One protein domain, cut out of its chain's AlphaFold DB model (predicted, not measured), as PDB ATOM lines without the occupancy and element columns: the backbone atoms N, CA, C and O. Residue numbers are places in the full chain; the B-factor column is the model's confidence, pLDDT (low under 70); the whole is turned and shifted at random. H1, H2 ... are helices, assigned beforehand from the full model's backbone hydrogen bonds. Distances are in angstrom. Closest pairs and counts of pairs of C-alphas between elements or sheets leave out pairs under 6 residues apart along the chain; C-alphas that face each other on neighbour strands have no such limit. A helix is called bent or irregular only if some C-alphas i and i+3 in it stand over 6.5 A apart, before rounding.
ATOM      1  N   GLU A   2     120.779 137.983 196.081       85.12
ATOM      2  CA  GLU A   2     120.827 139.402 195.686       85.12
ATOM      3  C   GLU A   2     122.226 139.857 195.234       85.12
ATOM      4  O   GLU A   2     122.371 140.397 194.145       85.12
ATOM      5  N   GLU A   3     123.275 139.495 195.975       88.69
ATOM      6  CA  GLU A   3     124.671 139.764 195.593       88.69
ATOM      7  C   GLU A   3     125.040 139.205 194.206       88.69
ATOM      8  O   GLU A   3     125.591 139.914 193.370       88.69
ATOM      9  N   LYS A   4     124.660 137.953 193.911       90.75
ATOM     10  CA  LYS A   4     124.894 137.334 192.594       90.75
ATOM     11  C   LYS A   4     124.173 138.078 191.469       90.75
ATOM     12  O   LYS A   4     124.684 138.135 190.356       90.75
ATOM     13  N   GLN A   5     122.995 138.639 191.745       91.62
ATOM     14  CA  GLN A   5     122.254 139.442 190.772       91.62
ATOM     15  C   GLN A   5     122.923 140.797 190.523       91.62
ATOM     16  O   GLN A   5     122.936 141.245 189.380       91.62
ATOM     17  N   GLU A   6     123.492 141.436 191.546       89.81
ATOM     18  CA  GLU A   6     124.262 142.676 191.373       89.81
ATOM     19  C   GLU A   6     125.550 142.428 190.579       89.81
ATOM     20  O   GLU A   6     125.753 143.068 189.549       89.81
ATOM     21  N   ILE A   7     126.337 141.408 190.945       90.06
ATOM     22  CA  ILE A   7     127.545 141.021 190.193       90.06
ATOM     23  C   ILE A   7     127.204 140.713 188.727       90.06
ATOM     24  O   ILE A   7     127.920 141.098 187.805       90.06
ATOM     25  N   LEU A   8     126.084 140.039 188.479       92.19
ATOM     26  CA  LEU A   8     125.621 139.747 187.127       92.19
ATOM     27  C   LEU A   8     125.300 141.017 186.324       92.19
ATOM     28  O   LEU A   8     125.670 141.108 185.151       92.19
ATOM     29  N   LYS A   9     124.613 141.992 186.929       91.06
ATOM     30  CA  LYS A   9     124.332 143.282 186.278       91.06
ATOM     31  C   LYS A   9     125.626 144.025 185.958       91.06
ATOM     32  O   LYS A   9     125.735 144.613 184.881       91.06
ATOM     33  N   ASP A  10     126.601 143.941 186.853       88.94
ATOM     34  CA  ASP A  10     127.928 144.520 186.687       88.94
ATOM     35  C   ASP A  10     128.692 143.888 185.518       88.94
ATOM     36  O   ASP A  10     129.215 144.607 184.670       88.94
ATOM     37  N   ILE A  11     128.676 142.556 185.396       91.06
ATOM     38  CA  ILE A  11     129.281 141.834 184.264       91.06
ATOM     39  C   ILE A  11     128.661 142.274 182.934       91.06
ATOM     40  O   ILE A  11     129.376 142.520 181.963       91.06
ATOM     41  N   ILE A  12     127.331 142.387 182.875       92.75
ATOM     42  CA  ILE A  12     126.618 142.780 181.652       92.75
ATOM     43  C   ILE A  12     126.955 144.225 181.274       92.75
ATOM     44  O   ILE A  12     127.286 144.500 180.120       92.75
ATOM     45  N   SER A  13     126.914 145.131 182.249       89.75
ATOM     46  CA  SER A  13     127.251 146.543 182.047       89.75
ATOM     47  C   SER A  13     128.707 146.698 181.602       89.75
ATOM     48  O   SER A  13     128.991 147.414 180.642       89.75
ATOM     49  N   GLY A  14     129.626 145.964 182.236       88.19
ATOM     50  CA  GLY A  14     131.041 145.925 181.878       88.19
ATOM     51  C   GLY A  14     131.282 145.401 180.463       88.19
ATOM     52  O   GLY A  14     132.054 146.005 179.718       88.19
ATOM     53  N   PHE A  15     130.580 144.339 180.052       93.06
ATOM     54  CA  PHE A  15     130.648 143.818 178.685       93.06
ATOM     55  C   PHE A  15     130.256 144.880 177.652       93.06
ATOM     56  O   PHE A  15     131.036 145.156 176.740       93.06
ATOM     57  N   TYR A  16     129.081 145.503 177.794       91.75
ATOM     58  CA  TYR A  16     128.625 146.513 176.835       91.75
ATOM     59  C   TYR A  16     129.519 147.751 176.845       91.75
ATOM     60  O   TYR A  16     129.886 148.247 175.780       91.75
ATOM     61  N   CYS A  17     129.923 148.215 178.029       88.19
ATOM     62  CA  CYS A  17     130.832 149.345 178.172       88.19
ATOM     63  C   CYS A  17     132.168 149.083 177.468       88.19
ATOM     64  O   CYS A  17     132.592 149.895 176.646       88.19
ATOM     65  N   GLY A  18     132.807 147.942 177.738       87.44
ATOM     66  CA  GLY A  18     134.089 147.578 177.136       87.44
ATOM     67  C   GLY A  18     133.987 147.354 175.628       87.44
ATOM     68  O   GLY A  18     134.791 147.894 174.870       87.44
ATOM     69  N   PHE A  19     132.969 146.614 175.180       90.88
ATOM     70  CA  PHE A  19     132.768 146.316 173.764       90.88
ATOM     71  C   PHE A  19     132.534 147.591 172.948       90.88
ATOM     72  O   PHE A  19     133.250 147.852 171.981       90.88
ATOM     73  N   ILE A  20     131.566 148.418 173.350       90.38
ATOM     74  CA  ILE A  20     131.208 149.629 172.607       90.38
ATOM     75  C   ILE A  20     132.343 150.651 172.653       90.38
ATOM     76  O   ILE A  20     132.687 151.201 171.608       90.38
ATOM     77  N   SER A  21     132.987 150.842 173.810       87.00
ATOM     78  CA  SER A  21     134.152 151.731 173.919       87.00
ATOM     79  C   SER A  21     135.286 151.291 172.996       87.00
ATOM     80  O   SER A  21     135.833 152.124 172.283       87.00
ATOM     81  N   GLY A  22     135.583 149.989 172.917       87.69
ATOM     82  CA  GLY A  22     136.620 149.471 172.021       87.69
ATOM     83  C   GLY A  22     136.315 149.707 170.536       87.69
ATOM     84  O   GLY A  22     137.202 150.070 169.761       87.69
ATOM     85  N   ILE A  23     135.052 149.563 170.118       91.19
ATOM     86  CA  ILE A  23     134.649 149.881 168.739       91.19
ATOM     87  C   ILE A  23     134.708 151.390 168.475       91.19
ATOM     88  O   ILE A  23     135.136 151.807 167.395       91.19
ATOM     89  N   LEU A  24     134.303 152.211 169.441       88.25
ATOM     90  CA  LEU A  24     134.359 153.666 169.331       88.25
ATOM     91  C   LEU A  24     135.799 154.183 169.280       88.25
ATOM     92  O   LEU A  24     136.096 155.012 168.422       88.25
ATOM     93  N   ASP A  25     136.704 153.649 170.101       86.44
ATOM     94  CA  ASP A  25     138.136 153.971 170.069       86.44
ATOM     95  C   ASP A  25     138.723 153.688 168.672       86.44
ATOM     96  O   ASP A  25     139.531 154.466 168.164       86.44
ATOM     97  N   LYS A  26     138.248 152.631 167.995       88.44
ATOM     98  CA  LYS A  26     138.626 152.309 166.611       88.44
ATOM     99  C   LYS A  26     137.995 153.240 165.566       88.44
ATOM    100  O   LYS A  26     138.674 153.631 164.621       88.44
ATOM    101  N   ARG A  27     136.691 153.535 165.662       89.12
ATOM    102  CA  ARG A  27     135.941 154.280 164.623       89.12
ATOM    103  C   ARG A  27     136.078 155.799 164.743       89.12
ATOM    104  O   ARG A  27     136.039 156.493 163.732       89.12
ATOM    105  N   LYS A  28     136.205 156.317 165.963       84.88
ATOM    106  CA  LYS A  28     136.236 157.750 166.277       84.88
ATOM    107  C   LYS A  28     137.083 157.974 167.539       84.88
ATOM    108  O   LYS A  28     136.511 158.194 168.596       84.88
ATOM    109  N   PRO A  29     138.426 157.999 167.463       78.19
ATOM    110  CA  PRO A  29     139.308 158.086 168.640       78.19
ATOM    111  C   PRO A  29     139.020 159.251 169.609       78.19
ATOM    112  O   PRO A  29     139.300 159.163 170.798       78.19
ATOM    113  N   ALA A  30     138.421 160.342 169.119       77.75
ATOM    114  CA  ALA A  30     138.024 161.501 169.922       77.75
ATOM    115  C   ALA A  30     136.582 161.426 170.478       77.75
ATOM    116  O   ALA A  30     136.064 162.434 170.956       77.75
ATOM    117  N   TRP A  31     135.911 160.270 170.414       77.19
ATOM    118  CA  TRP A  31     134.530 160.106 170.891       77.19
ATOM    119  C   TRP A  31     134.380 160.412 172.387       77.19
ATOM    120  O   TRP A  31     133.338 160.897 172.806       77.19
ATOM    121  N   ARG A  32     135.436 160.213 173.183       74.00
ATOM    122  CA  ARG A  32     135.453 160.535 174.621       74.00
ATOM    123  C   ARG A  32     135.346 162.036 174.917       74.00
ATOM    124  O   ARG A  32     134.982 162.406 176.025       74.00
ATOM    125  N   ASN A  33     135.655 162.886 173.935       69.38
ATOM    126  CA  ASN A  33     135.606 164.347 174.053       69.38
ATOM    127  C   ASN A  33     134.336 164.949 173.437       69.38
ATOM    128  O   ASN A  33     134.163 166.163 173.471       69.38
ATOM    129  N   ASN A  34     133.492 164.129 172.806       61.31
ATOM    130  CA  ASN A  34     132.325 164.591 172.072       61.31
ATOM    131  C   ASN A  34     131.123 163.742 172.485       61.31
ATOM    132  O   ASN A  34     131.052 162.555 172.167       61.31
ATOM    133  N   GLU A  35     130.226 164.350 173.254       58.53
ATOM    134  CA  GLU A  35     129.114 163.667 173.902       58.53
ATOM    135  C   GLU A  35     128.217 162.965 172.872       58.53
ATOM    136  O   GLU A  35     127.686 163.587 171.957       58.53
ATOM    137  N   ASN A  36     128.056 161.650 173.047       64.19
ATOM    138  CA  ASN A  36     126.974 160.838 172.486       64.19
ATOM    139  C   ASN A  36     126.653 161.073 170.996       64.19
ATOM    140  O   ASN A  36     125.626 161.642 170.623       64.19
ATOM    141  N   ASP A  37     127.485 160.509 170.118       83.56
ATOM    142  CA  ASP A  37     127.139 160.352 168.703       83.56
ATOM    143  C   ASP A  37     126.089 159.241 168.537       83.56
ATOM    144  O   ASP A  37     126.401 158.090 168.228       83.56
ATOM    145  N   ALA A  38     124.826 159.581 168.798       88.38
ATOM    146  CA  ALA A  38     123.720 158.627 168.808       88.38
ATOM    147  C   ALA A  38     123.572 157.870 167.478       88.38
ATOM    148  O   ALA A  38     123.142 156.716 167.470       88.38
ATOM    149  N   VAL A  39     123.945 158.492 166.353       90.31
ATOM    150  CA  VAL A  39     123.939 157.844 165.035       90.31
ATOM    151  C   VAL A  39     125.008 156.759 164.984       90.31
ATOM    152  O   VAL A  39     124.698 155.621 164.631       90.31
ATOM    153  N   LEU A  40     126.236 157.079 165.393       90.88
ATOM    154  CA  LEU A  40     127.325 156.107 165.443       90.88
ATOM    155  C   LEU A  40     127.018 154.949 166.402       90.88
ATOM    156  O   LEU A  40     127.279 153.797 166.059       90.88
ATOM    157  N   ILE A  41     126.422 155.218 167.570       92.25
ATOM    158  CA  ILE A  41     126.024 154.164 168.520       92.25
ATOM    159  C   ILE A  41     125.002 153.214 167.893       92.25
ATOM    160  O   ILE A  41     125.183 151.999 167.954       92.25
ATOM    161  N   LYS A  42     123.969 153.748 167.228       94.25
ATOM    162  CA  LYS A  42     122.965 152.929 166.529       94.25
ATOM    163  C   LYS A  42     123.574 152.093 165.415       94.25
ATOM    164  O   LYS A  42     123.202 150.932 165.255       94.25
ATOM    165  N   GLN A  43     124.509 152.666 164.658       94.31
ATOM    166  CA  GLN A  43     125.233 151.942 163.615       94.31
ATOM    167  C   GLN A  43     126.033 150.788 164.210       94.31
ATOM    168  O   GLN A  43     125.883 149.662 163.761       94.31
ATOM    169  N   ILE A  44     126.805 151.027 165.276       94.06
ATOM    170  CA  ILE A  44     127.546 149.964 165.968       94.06
ATOM    171  C   ILE A  44     126.582 148.881 166.473       94.06
ATOM    172  O   ILE A  44     126.814 147.699 166.241       94.06
ATOM    173  N   ALA A  45     125.483 149.261 167.126       94.12
ATOM    174  CA  ALA A  45     124.499 148.300 167.615       94.12
ATOM    175  C   ALA A  45     123.876 147.465 166.483       94.12
ATOM    176  O   ALA A  45     123.648 146.273 166.664       94.12
ATOM    177  N   SER A  46     123.637 148.072 165.320       95.12
ATOM    178  CA  SER A  46     123.084 147.385 164.149       95.12
ATOM    179  C   SER A  46     124.109 146.446 163.508       95.12
ATOM    180  O   SER A  46     123.795 145.287 163.254       95.12
ATOM    181  N   ASP A  47     125.346 146.911 163.319       95.75
ATOM    182  CA  ASP A  47     126.429 146.154 162.674       95.75
ATOM    183  C   ASP A  47     126.770 144.859 163.422       95.75
ATOM    184  O   ASP A  47     127.153 143.862 162.813       95.75
ATOM    185  N   TYR A  48     126.649 144.874 164.752       95.06
ATOM    186  CA  TYR A  48     126.988 143.736 165.610       95.06
ATOM    187  C   TYR A  48     125.763 143.035 166.206       95.06
ATOM    188  O   TYR A  48     125.934 142.139 167.037       95.06
ATOM    189  N   TYR A  49     124.543 143.396 165.783       93.75
ATOM    190  CA  TYR A  49     123.296 142.913 166.386       93.75
ATOM    191  C   TYR A  49     123.241 141.383 166.493       93.75
ATOM    192  O   TYR A  49     123.000 140.832 167.568       93.75
ATOM    193  N   GLU A  50     123.545 140.695 165.392       93.12
ATOM    194  CA  GLU A  50     123.502 139.231 165.305       93.12
ATOM    195  C   GLU A  50     124.619 138.548 166.112       93.12
ATOM    196  O   GLU A  50     124.477 137.405 166.547       93.12
ATOM    197  N   HIS A  51     125.720 139.259 166.369       93.19
ATOM    198  CA  HIS A  51     126.906 138.712 167.022       93.19
ATOM    199  C   HIS A  51     126.972 138.992 168.527       93.19
ATOM    200  O   HIS A  51     127.701 138.293 169.237       93.19
ATOM    201  N   PHE A  52     126.201 139.957 169.048       93.12
ATOM    202  CA  PHE A  52     126.257 140.331 170.466       93.12
ATOM    203  C   PHE A  52     126.054 139.152 171.408       93.12
ATOM    204  O   PHE A  52     126.735 139.071 172.424       93.12
ATOM    205  N   SER A  53     125.114 138.257 171.105       93.94
ATOM    206  CA  SER A  53     124.803 137.129 171.989       93.94
ATOM    207  C   SER A  53     125.983 136.161 172.118       93.94
ATOM    208  O   SER A  53     126.307 135.732 173.224       93.94
ATOM    209  N   ILE A  54     126.672 135.883 171.008       94.88
ATOM    210  CA  ILE A  54     127.854 135.017 170.964       94.88
ATOM    211  C   ILE A  54     129.026 135.689 171.683       94.88
ATOM    212  O   ILE A  54     129.659 135.065 172.530       94.88
ATOM    213  N   PHE A  55     129.295 136.966 171.403       95.75
ATOM    214  CA  PHE A  55     130.386 137.694 172.060       95.75
ATOM    215  C   PHE A  55     130.163 137.841 173.560       95.75
ATOM    216  O   PHE A  55     131.089 137.618 174.338       95.75
ATOM    217  N   PHE A  56     128.932 138.153 173.965       96.12
ATOM    218  CA  PHE A  56     128.552 138.187 175.368       96.12
ATOM    219  C   PHE A  56     128.806 136.834 176.021       96.12
ATOM    220  O   PHE A  56     129.527 136.775 177.010       96.12
ATOM    221  N   CYS A  57     128.309 135.749 175.420       95.62
ATOM    222  CA  CYS A  57     128.506 134.399 175.938       95.62
ATOM    223  C   CYS A  57     129.989 134.053 176.104       95.62
ATOM    224  O   CYS A  57     130.381 133.588 177.166       95.62
ATOM    225  N   ASN A  58     130.824 134.325 175.102       94.06
ATOM    226  CA  ASN A  58     132.251 134.002 175.159       94.06
ATOM    227  C   ASN A  58     132.976 134.703 176.316       94.06
ATOM    228  O   ASN A  58     133.879 134.123 176.915       94.06
ATOM    229  N   VAL A  59     132.579 135.936 176.641       93.25
ATOM    230  CA  VAL A  59     133.181 136.711 177.733       93.25
ATOM    231  C   VAL A  59     132.575 136.330 179.083       93.25
ATOM    232  O   VAL A  59     133.301 136.116 180.052       93.25
ATOM    233  N   SER A  60     131.248 136.244 179.171       93.25
ATOM    234  CA  SER A  60     130.545 136.105 180.446       93.25
ATOM    235  C   SER A  60     130.471 134.666 180.936       93.25
ATOM    236  O   SER A  60     130.462 134.446 182.141       93.25
ATOM    237  N   PHE A  61     130.408 133.676 180.043       93.38
ATOM    238  CA  PHE A  61     130.233 132.271 180.411       93.38
ATOM    239  C   PHE A  61     131.278 131.764 181.422       93.38
ATOM    240  O   PHE A  61     130.854 131.296 182.480       93.38
ATOM    241  N   PRO A  62     132.605 131.904 181.204       91.31
ATOM    242  CA  PRO A  62     133.591 131.460 182.194       91.31
ATOM    243  C   PRO A  62     133.459 132.198 183.537       91.31
ATOM    244  O   PRO A  62     133.624 131.588 184.593       91.31
ATOM    245  N   ILE A  63     133.095 133.484 183.512       92.00
ATOM    246  CA  ILE A  63     132.888 134.286 184.725       92.00
ATOM    247  C   ILE A  63     131.685 133.746 185.510       92.00
ATOM    248  O   ILE A  63     131.777 133.506 186.712       92.00
ATOM    249  N   LEU A  64     130.568 133.484 184.828       93.12
ATOM    250  CA  LEU A  64     129.359 132.932 185.440       93.12
ATOM    251  C   LEU A  64     129.590 131.536 186.020       93.12
ATOM    252  O   LEU A  64     129.075 131.255 187.102       93.12
ATOM    253  N   LEU A  65     130.389 130.692 185.356       93.12
ATOM    254  CA  LEU A  65     130.782 129.400 185.921       93.12
ATOM    255  C   LEU A  65     131.531 129.590 187.245       93.12
ATOM    256  O   LEU A  65     131.172 128.958 188.231       93.12
ATOM    257  N   SER A  66     132.500 130.509 187.295       90.38
ATOM    258  CA  SER A  66     133.290 130.751 188.513       90.38
ATOM    259  C   SER A  66     132.472 131.279 189.702       90.38
ATOM    260  O   SER A  66     132.826 131.033 190.848       90.38
ATOM    261  N   ILE A  67     131.366 131.987 189.446       90.44
ATOM    262  CA  ILE A  67     130.493 132.552 190.491       90.44
ATOM    263  C   ILE A  67     129.450 131.533 190.974       90.44
ATOM    264  O   ILE A  67     128.978 131.590 192.117       90.44
ATOM    265  N   ASN A  68     129.008 130.644 190.083       91.94
ATOM    266  CA  ASN A  68     127.849 129.790 190.332       91.94
ATOM    267  C   ASN A  68     128.175 128.332 190.621       91.94
ATOM    268  O   ASN A  68     127.297 127.645 191.133       91.94
ATOM    269  N   PHE A  69     129.397 127.891 190.347       91.75
ATOM    270  CA  PHE A  69     129.860 126.541 190.633       91.75
ATOM    271  C   PHE A  69     130.964 126.566 191.682       91.75
ATOM    272  O   PHE A  69     131.754 127.504 191.739       91.75
ATOM    273  N   ASP A  70     131.040 125.500 192.474       88.75
ATOM    274  CA  ASP A  70     132.056 125.358 193.521       88.75
ATOM    275  C   ASP A  70     133.472 125.229 192.944       88.75
ATOM    276  O   ASP A  70     134.445 125.670 193.554       88.75
ATOM    277  N   SER A  71     133.601 124.628 191.756       89.81
ATOM    278  CA  SER A  71     134.858 124.573 191.017       89.81
ATOM    279  C   SER A  71     134.640 124.503 189.507       89.81
ATOM    280  O   SER A  71     133.597 124.056 189.014       89.81
ATOM    281  N   TYR A  72     135.664 124.917 188.763       85.75
ATOM    282  CA  TYR A  72     135.665 124.835 187.307       85.75
ATOM    283  C   TYR A  72     135.636 123.376 186.826       85.75
ATOM    284  O   TYR A  72     134.927 123.041 185.880       85.75
ATOM    285  N   GLU A  73     136.337 122.476 187.516       90.00
ATOM    286  CA  GLU A  73     136.375 121.046 187.203       90.00
ATOM    287  C   GLU A  73     134.998 120.398 187.359       90.00
ATOM    288  O   GLU A  73     134.600 119.590 186.516       90.00
ATOM    289  N   ALA A  74     134.249 120.774 188.402       90.00
ATOM    290  CA  ALA A  74     132.889 120.294 188.613       90.00
ATOM    291  C   ALA A  74     131.963 120.753 187.479       90.00
ATOM    292  O   ALA A  74     131.223 119.938 186.923       90.00
ATOM    293  N   ALA A  75     132.064 122.025 187.076       91.50
ATOM    294  CA  ALA A  75     131.301 122.569 185.957       91.50
ATOM    295  C   ALA A  75     131.616 121.845 184.638       91.50
ATOM    296  O   ALA A  75     130.696 121.483 183.907       91.50
ATOM    297  N   MET A  76     132.896 121.587 184.350       89.88
ATOM    298  CA  MET A  76     133.327 120.898 183.127       89.88
ATOM    299  C   MET A  76     132.901 119.429 183.098       89.88
ATOM    300  O   MET A  76     132.433 118.935 182.069       89.88
ATOM    301  N   ALA A  77     133.030 118.718 184.221       91.12
ATOM    302  CA  ALA A  77     132.575 117.337 184.329       91.12
ATOM    303  C   ALA A  77     131.060 117.228 184.104       91.12
ATOM    304  O   ALA A  77     130.601 116.300 183.435       91.12
ATOM    305  N   ASP A  78     130.288 118.177 184.629       91.88
ATOM    306  CA  ASP A  78     128.840 118.204 184.457       91.88
ATOM    307  C   ASP A  78     128.417 118.623 183.036       91.88
ATOM    308  O   ASP A  78     127.554 117.977 182.439       91.88
ATOM    309  N   MET A  79     129.106 119.585 182.414       92.88
ATOM    310  CA  MET A  79     128.912 119.927 180.995       92.88
ATOM    311  C   MET A  79     129.153 118.727 180.072       92.88
ATOM    312  O   MET A  79     128.383 118.498 179.138       92.88
ATOM    313  N   ASN A  80     130.189 117.930 180.353       91.50
ATOM    314  CA  ASN A  80     130.478 116.708 179.602       91.50
ATOM    315  C   ASN A  80     129.356 115.668 179.742       91.50
ATOM    316  O   ASN A  80     128.980 115.042 178.750       91.50
ATOM    317  N   LYS A  81     128.778 115.508 180.943       93.31
ATOM    318  CA  LYS A  81     127.620 114.620 181.167       93.31
ATOM    319  C   LYS A  81     126.385 115.069 180.387       93.31
ATOM    320  O   LYS A  81     125.615 114.229 179.939       93.31
ATOM    321  N   HIS A  82     126.216 116.376 180.209       90.81
ATOM    322  CA  HIS A  82     125.122 116.958 179.434       90.81
ATOM    323  C   HIS A  82     125.429 117.084 177.931       90.81
ATOM    324  O   HIS A  82     124.625 117.657 177.196       90.81
ATOM    325  N   HIS A  83     126.562 116.541 177.463       92.06
ATOM    326  CA  HIS A  83     126.990 116.555 176.059       92.06
ATOM    327  C   HIS A  83     127.068 117.960 175.445       92.06
ATOM    328  O   HIS A  83     126.692 118.175 174.290       92.06
ATOM    329  N   PHE A  84     127.549 118.935 176.218       92.69
ATOM    330  CA  PHE A  84     127.768 120.280 175.696       92.69
ATOM    331  C   PHE A  84     128.904 120.270 174.665       92.69
ATOM    332  O   PHE A  84     129.892 119.551 174.801       92.69
ATOM    333  N   SER A  85     128.746 121.066 173.614       90.75
ATOM    334  CA  SER A  85     129.665 121.155 172.480       90.75
ATOM    335  C   SER A  85     129.685 122.578 171.917       90.75
ATOM    336  O   SER A  85     128.952 123.452 172.380       90.75
ATOM    337  N   ASN A  86     130.496 122.807 170.885       85.88
ATOM    338  CA  ASN A  86     130.535 124.095 170.186       85.88
ATOM    339  C   ASN A  86     129.209 124.437 169.484       85.88
ATOM    340  O   ASN A  86     128.938 125.610 169.246       85.88
ATOM    341  N   ASP A  87     128.373 123.434 169.204       90.75
ATOM    342  CA  ASP A  87     127.051 123.619 168.599       90.75
ATOM    343  C   ASP A  87     125.958 123.875 169.650       90.75
ATOM    344  O   ASP A  87     124.794 124.110 169.313       90.75
ATOM    345  N   THR A  88     126.299 123.828 170.945       93.00
ATOM    346  CA  THR A  88     125.342 124.104 172.015       93.00
ATOM    347  C   THR A  88     124.854 125.554 171.916       93.00
ATOM    348  O   THR A  88     125.660 126.484 171.970       93.00
ATOM    349  N   PRO A  89     123.530 125.791 171.835       94.44
ATOM    350  CA  PRO A  89     123.006 127.143 171.709       94.44
ATOM    351  C   PRO A  89     123.416 128.034 172.885       94.44
ATOM    352  O   PRO A  89     123.262 127.645 174.044       94.44
ATOM    353  N   VAL A  90     123.811 129.280 172.596       94.81
ATOM    354  CA  VAL A  90     124.170 130.310 173.597       94.81
ATOM    355  C   VAL A  90     123.140 130.408 174.725       94.81
ATOM    356  O   VAL A  90     123.484 130.479 175.902       94.81
ATOM    357  N   LYS A  91     121.852 130.356 174.372       94.62
ATOM    358  CA  LYS A  91     120.743 130.373 175.333       94.62
ATOM    359  C   LYS A  91     120.861 129.256 176.377       94.62
ATOM    360  O   LYS A  91     120.600 129.487 177.555       94.62
ATOM    361  N   LEU A  92     121.211 128.046 175.939       95.44
ATOM    362  CA  LEU A  92     121.337 126.883 176.811       95.44
ATOM    363  C   LEU A  92     122.590 126.989 177.684       95.44
ATOM    364  O   LEU A  92     122.493 126.749 178.885       95.44
ATOM    365  N   LEU A  93     123.712 127.436 177.110       95.50
ATOM    366  CA  LEU A  93     124.956 127.686 177.846       95.50
ATOM    367  C   LEU A  93     124.746 128.699 178.973       95.50
ATOM    368  O   LEU A  93     125.033 128.413 180.131       95.50
ATOM    369  N   LEU A  94     124.176 129.864 178.670       95.44
ATOM    370  CA  LEU A  94     123.967 130.895 179.683       95.44
ATOM    371  C   LEU A  94     122.950 130.466 180.746       95.44
ATOM    372  O   LEU A  94     123.152 130.733 181.930       95.44
ATOM    373  N   ARG A  95     121.885 129.747 180.362       95.62
ATOM    374  CA  ARG A  95     120.933 129.175 181.329       95.62
ATOM    375  C   ARG A  95     121.615 128.194 182.275       95.62
ATOM    376  O   ARG A  95     121.348 128.232 183.473       95.62
ATOM    377  N   TYR A  96     122.480 127.340 181.743       95.19
ATOM    378  CA  TYR A  96     123.270 126.408 182.533       95.19
ATOM    379  C   TYR A  96     124.226 127.140 183.486       95.19
ATOM    380  O   TYR A  96     124.250 126.846 184.682       95.19
ATOM    381  N   ALA A  97     124.946 128.151 182.992       94.62
ATOM    382  CA  ALA A  97     125.903 128.916 183.787       94.62
ATOM    383  C   ALA A  97     125.250 129.709 184.930       94.62
ATOM    384  O   ALA A  97     125.878 129.931 185.963       94.62
ATOM    385  N   CYS A  98     123.991 130.129 184.777       95.12
ATOM    386  CA  CYS A  98     123.253 130.825 185.831       95.12
ATOM    387  C   CYS A  98     122.818 129.919 186.998       95.12
ATOM    388  O   CYS A  98     122.520 130.455 188.060       95.12
ATOM    389  N   GLN A  99     122.746 128.591 186.825       93.81
ATOM    390  CA  GLN A  99     122.304 127.597 187.831       93.81
ATOM    391  C   GLN A  99     120.893 127.787 188.433       93.81
ATOM    392  O   GLN A  99     120.369 126.880 189.075       93.81
ATOM    393  N   SER A 100     120.226 128.920 188.207       94.81
ATOM    394  CA  SER A 100     118.850 129.172 188.625       94.81
ATOM    395  C   SER A 100     118.073 129.945 187.565       94.81
ATOM    396  O   SER A 100     118.629 130.717 186.774       94.81
ATOM    397  N   LYS A 101     116.753 129.736 187.551       95.06
ATOM    398  CA  LYS A 101     115.853 130.439 186.633       95.06
ATOM    399  C   LYS A 101     115.829 131.933 186.948       95.06
ATOM    400  O   LYS A 101     115.849 132.749 186.036       95.06
ATOM    401  N   GLU A 102     115.833 132.284 188.227       95.81
ATOM    402  CA  GLU A 102     115.761 133.658 188.710       95.81
ATOM    403  C   GLU A 102     116.978 134.466 188.245       95.81
ATOM    404  O   GLU A 102     116.827 135.584 187.755       95.81
ATOM    405  N   LEU A 103     118.184 133.894 188.348       95.38
ATOM    406  CA  LEU A 103     119.408 134.569 187.922       95.38
ATOM    407  C   LEU A 103     119.470 134.699 186.393       95.38
ATOM    408  O   LEU A 103     119.848 135.751 185.876       95.38
ATOM    409  N   TYR A 104     119.024 133.670 185.669       97.06
ATOM    410  CA  TYR A 104     118.924 133.710 184.212       97.06
ATOM    411  C   TYR A 104     117.916 134.761 183.714       97.06
ATOM    412  O   TYR A 104     118.206 135.502 182.773       97.06
ATOM    413  N   ASP A 105     116.756 134.883 184.363       97.06
ATOM    414  CA  ASP A 105     115.745 135.888 184.016       97.06
ATOM    415  C   ASP A 105     116.283 137.315 184.238       97.06
ATOM    416  O   ASP A 105     116.086 138.196 183.395       97.06
ATOM    417  N   VAL A 106     117.027 137.544 185.330       96.12
ATOM    418  CA  VAL A 106     117.723 138.821 185.581       96.12
ATOM    419  C   VAL A 106     118.774 139.101 184.509       96.12
ATOM    420  O   VAL A 106     118.856 140.235 184.028       96.12
ATOM    421  N   MET A 107     119.545 138.086 184.104       96.06
ATOM    422  CA  MET A 107     120.564 138.223 183.061       96.06
ATOM    423  C   MET A 107     119.924 138.677 181.751       96.06
ATOM    424  O   MET A 107     120.338 139.686 181.188       96.06
ATOM    425  N   ILE A 108     118.887 137.970 181.291       96.62
ATOM    426  CA  ILE A 108     118.207 138.283 180.030       96.62
ATOM    427  C   ILE A 108     117.588 139.676 180.074       96.62
ATOM    428  O   ILE A 108     117.791 140.457 179.146       96.62
ATOM    429  N   LYS A 109     116.888 140.021 181.161       96.69
ATOM    430  CA  LYS A 109     116.268 141.342 181.311       96.69
ATOM    431  C   LYS A 109     117.305 142.466 181.257       96.69
ATOM    432  O   LYS A 109     117.082 143.474 180.591       96.69
ATOM    433  N   THR A 110     118.431 142.297 181.945       94.62
ATOM    434  CA  THR A 110     119.498 143.308 181.985       94.62
ATOM    435  C   THR A 110     120.208 143.405 180.637       94.62
ATOM    436  O   THR A 110     120.357 144.497 180.100       94.62
ATOM    437  N   TYR A 111     120.545 142.265 180.030       95.62
ATOM    438  CA  TYR A 111     121.150 142.195 178.701       95.62
ATOM    439  C   TYR A 111     120.289 142.886 177.635       95.62
ATOM    440  O   TYR A 111     120.796 143.690 176.854       95.62
ATOM    441  N   GLN A 112     118.980 142.614 177.620       95.38
ATOM    442  CA  GLN A 112     118.044 143.229 176.678       95.38
ATOM    443  C   GLN A 112     117.891 144.732 176.911       95.38
ATOM    444  O   GLN A 112     117.778 145.487 175.946       95.38
ATOM    445  N   LYS A 113     117.901 145.180 178.172       94.25
ATOM    446  CA  LYS A 113     117.829 146.603 178.525       94.25
ATOM    447  C   LYS A 113     119.030 147.382 177.976       94.25
ATOM    448  O   LYS A 113     118.840 148.453 177.395       94.25
ATOM    449  N   GLU A 114     120.240 146.850 178.138       92.44
ATOM    450  CA  GLU A 114     121.459 147.466 177.602       92.44
ATOM    451  C   GLU A 114     121.441 147.484 176.066       92.44
ATOM    452  O   GLU A 114     121.616 148.542 175.461       92.44
ATOM    453  N   LEU A 115     121.101 146.359 175.421       94.12
ATOM    454  CA  LEU A 115     120.990 146.291 173.957       94.12
ATOM    455  C   LEU A 115     119.969 147.291 173.400       94.12
ATOM    456  O   LEU A 115     120.238 147.985 172.423       94.12
ATOM    457  N   THR A 116     118.802 147.384 174.039       94.31
ATOM    458  CA  THR A 116     117.737 148.320 173.646       94.31
ATOM    459  C   THR A 116     118.219 149.762 173.765       94.31
ATOM    460  O   THR A 116     117.992 150.564 172.866       94.31
ATOM    461  N   SER A 117     118.954 150.087 174.831       92.69
ATOM    462  CA  SER A 117     119.529 151.423 175.005       92.69
ATOM    463  C   SER A 117     120.482 151.782 173.862       92.69
ATOM    464  O   SER A 117     120.365 152.873 173.302       92.69
ATOM    465  N   LEU A 118     121.334 150.845 173.434       93.31
ATOM    466  CA  LEU A 118     122.236 151.050 172.297       93.31
ATOM    467  C   LEU A 118     121.487 151.218 170.969       93.31
ATOM    468  O   LEU A 118     121.817 152.105 170.185       93.31
ATOM    469  N   LEU A 119     120.448 150.417 170.725       93.56
ATOM    470  CA  LEU A 119     119.591 150.550 169.537       93.56
ATOM    471  C   LEU A 119     118.823 151.880 169.513       93.56
ATOM    472  O   LEU A 119     118.508 152.417 168.452       93.56
ATOM    473  N   GLU A 120     118.571 152.463 170.681       93.06
ATOM    474  CA  GLU A 120     118.008 153.805 170.817       93.06
ATOM    475  C   GLU A 120     119.076 154.911 170.713       93.06
ATOM    476  O   GLU A 120     118.741 156.096 170.690       93.06
ATOM    477  N   GLY A 121     120.347 154.543 170.522       90.12
ATOM    478  CA  GLY A 121     121.483 155.453 170.367       90.12
ATOM    479  C   GLY A 121     122.015 155.999 171.683       90.12
ATOM    480  O   GLY A 121     122.743 156.987 171.680       90.12
ATOM    481  N   ARG A 122     121.643 155.380 172.806       88.50
ATOM    482  CA  ARG A 122     122.141 155.736 174.130       88.50
ATOM    483  C   ARG A 122     123.252 154.787 174.526       88.50
ATOM    484  O   ARG A 122     123.034 153.586 174.665       88.50
ATOM    485  N   PHE A 123     124.422 155.353 174.775       85.25
ATOM    486  CA  PHE A 123     125.525 154.643 175.387       85.25
ATOM    487  C   PHE A 123     125.877 155.315 176.710       85.25
ATOM    488  O   PHE A 123     126.306 156.470 176.741       85.25
ATOM    489  N   LEU A 124     125.681 154.591 177.811       68.00
ATOM    490  CA  LEU A 124     126.133 155.017 179.132       68.00
ATOM    491  C   LEU A 124     127.648 154.800 179.194       68.00
ATOM    492  O   LEU A 124     128.130 153.773 179.670       68.00
ATOM    493  N   SER A 125     128.399 155.742 178.624       57.75
ATOM    494  CA  SER A 125     129.858 155.711 178.682       57.75
ATOM    495  C   SER A 125     130.352 155.763 180.133       57.75
ATOM    496  O   SER A 125     129.656 156.245 181.029       57.75
ATOM    497  N   GLU A 126     131.597 155.333 180.345       52.34
ATOM    498  CA  GLU A 126     132.374 155.453 181.591       52.34
ATOM    499  C   GLU A 126     132.174 156.765 182.372       52.34
ATOM    500  O   GLU A 126     132.366 156.766 183.582       52.34
ATOM    501  N   ILE A 127     131.788 157.872 181.726       45.41
ATOM    502  CA  ILE A 127     131.625 159.191 182.352       45.41
ATOM    503  C   ILE A 127     130.519 159.207 183.424       45.41
ATOM    504  O   ILE A 127     130.731 159.813 184.471       45.41
ATOM    505  N   GLU A 128     129.409 158.487 183.240       46.09
ATOM    506  CA  GLU A 128     128.368 158.346 184.281       46.09
ATOM    507  C   GLU A 128     128.643 157.178 185.246       46.09
ATOM    508  O   GLU A 128     128.083 157.113 186.339       46.09
ATOM    509  N   ASN A 129     129.559 156.276 184.875       47.91
ATOM    510  CA  ASN A 129     129.930 155.077 185.632       47.91
ATOM    511  C   ASN A 129     131.266 155.201 186.394       47.91
ATOM    512  O   ASN A 129     131.712 154.214 186.989       47.91
ATOM    513  N   LYS A 130     131.902 156.388 186.424       44.53
ATOM    514  CA  LYS A 130     133.223 156.613 187.057       44.53
ATOM    515  C   LYS A 130     133.308 156.077 188.490       44.53
ATOM    516  O   LYS A 130     134.345 155.541 188.868       44.53
ATOM    517  N   GLY A 131     132.206 156.137 189.240       46.06
ATOM    518  CA  GLY A 131     132.137 155.665 190.623       46.06
ATOM    519  C   GLY A 131     131.990 154.152 190.825       46.06
ATOM    520  O   GLY A 131     132.070 153.716 191.968       46.06
ATOM    521  N   LYS A 132     131.748 153.341 189.780       47.91
ATOM    522  CA  LYS A 132     131.348 151.930 189.967       47.91
ATOM    523  C   LYS A 132     132.399 150.883 189.600       47.91
ATOM    524  O   LYS A 132     132.532 149.919 190.344       47.91
ATOM    525  N   TYR A 133     133.167 151.063 188.521       47.75
ATOM    526  CA  TYR A 133     133.996 149.961 187.992       47.75
ATOM    527  C   TYR A 133     135.511 150.191 188.056       47.75
ATOM    528  O   TYR A 133     136.240 149.287 188.450       47.75
ATOM    529  N   PHE A 134     136.007 151.398 187.758       45.78
ATOM    530  CA  PHE A 134     137.454 151.671 187.788       45.78
ATOM    531  C   PHE A 134     137.951 152.199 189.135       45.78
ATOM    532  O   PHE A 134     139.032 151.819 189.579       45.78
ATOM    533  N   GLN A 135     137.162 153.028 189.824       44.41
ATOM    534  CA  GLN A 135     137.555 153.531 191.141       44.41
ATOM    535  C   GLN A 135     137.616 152.427 192.188       44.41
ATOM    536  O   GLN A 135     138.478 152.498 193.045       44.41
ATOM    537  N   ARG A 136     136.792 151.379 192.106       40.44
ATOM    538  CA  ARG A 136     136.840 150.295 193.090       40.44
ATOM    539  C   ARG A 136     138.140 149.492 192.993       40.44
ATOM    540  O   ARG A 136     138.851 149.405 193.977       40.44
ATOM    541  N   ALA A 137     138.547 149.065 191.798       43.22
ATOM    542  CA  ALA A 137     139.839 148.396 191.602       43.22
ATOM    543  C   ALA A 137     141.051 149.310 191.889       43.22
ATOM    544  O   ALA A 137     142.069 148.854 192.410       43.22
ATOM    545  N   TYR A 138     140.960 150.610 191.584       42.38
ATOM    546  CA  TYR A 138     142.047 151.559 191.851       42.38
ATOM    547  C   TYR A 138     142.118 151.982 193.330       42.38
ATOM    548  O   TYR A 138     143.207 152.172 193.849       42.38
ATOM    549  N   LEU A 139     140.994 152.095 194.039       45.12
ATOM    550  CA  LEU A 139     140.954 152.437 195.466       45.12
ATOM    551  C   LEU A 139     141.217 151.202 196.342       45.12
ATOM    552  O   LEU A 139     141.977 151.301 197.298       45.12
ATOM    553  N   GLU A 140     140.704 150.024 195.975       45.75
ATOM    554  CA  GLU A 140     140.978 148.765 196.687       45.75
ATOM    555  C   GLU A 140     142.425 148.284 196.473       45.75
ATOM    556  O   GLU A 140     143.005 147.700 197.384       45.75
ATOM    557  N   SER A 141     143.071 148.597 195.338       45.00
ATOM    558  CA  SER A 141     144.524 148.374 195.181       45.00
ATOM    559  C   SER A 141     145.385 149.320 196.028       45.00
ATOM    560  O   SER A 141     146.530 148.985 196.329       45.00
TER     561      SER A 141
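This is residues 2 to 141 of the 153 residues of an uncharacterized protein of Prevotella bryantii B14 (UniProt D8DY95). The long helix H1 is the core, with H3 along one side of it and H6 along another, and H5 packs side by side with H3. H2 packs on the last residues of H6 at one end, H4 extends the body at the other end beyond H3 and H5, and residues 135 to 141 of H8 stick out as a tail. The printed part has 140 residues with eight named helices, H1 to H8 in order, and no named strand: the class is all helix. It is compact, with a radius of gyration of the C-alphas of 16.5 A and spans of 51 by 37 by 25 A.

Find C-alpha 2 at (120.827, 139.402, 195.686); from there H1, residues 2 to 27, runs 37.6 A to C-alpha 27 at (135.941, 154.280, 164.623). Next come H2, residues 38 to 47, and H3, residues 52 to 68, which is 22.5 A long. H3 has a kink of 45 degrees near residue 62 and is irregular, but only just: C-alphas 59 and 62 are 6.9 A apart. Then read H4, residues 72 to 81, H5, residues 90 to 98, and H6, residues 101 to 119, 26.7 A long. Last come H7, residues 126 to 129, and H8, residues 134 to 141, ending at C-alpha 141 at (144.524, 148.374, 195.181).

Start with H1: with residues 4 to 16 alone it touches H6 at a shallow tilt of 27 degrees, the same way, the closest C-alphas being those of Ile 12 and Tyr 111, 6.2 A apart. With residues 4 to 15 alone it touches H3, opposite ways at a shallow tilt of 34.8 degrees, only just short of steep; the closest C-alphas are those of Phe 15 and Phe 56, 6.9 A apart. H2 touches residues 115 to 119 of H6 at a steep tilt of 56 degrees, closest at the C-alphas of Lys 42 and Leu 119, 5.1 A apart. H3 touches H5 at a shallow tilt of 20 degrees, the same way, with the C-alphas of Leu 65 and Ala 97 closest at 5.3 A. H3 and H4 only just touch, and only at the corner, with 3 pairs of C-alphas within 8 A; the closest are Ser 66 and Tyr 72, 6.5 A apart. H5 and H6 touch only at the corner, closest at the C-alphas of Cys 98 and Tyr 104, 5.4 A apart. H7 is close to H1 but not clearly touching, with the C-alphas of Cys 17 and Glu 126 7.2 A apart. H8 touches no helix. Every O i to N i+4 pair is within hydrogen-bond range in H1, H2, H4, H5, H6 and H8, and 11 of 13 are in H3; H7 is too short for such a pair.

Look at the C-alphas of Asn 34 and Lys 81, the two farthest apart, at 51.0 A. The printed part has no cut, and no link is long. The mean pLDDT of the printed part is 85.2; it is under 70 at residues 33 to 36 and 124 to 141.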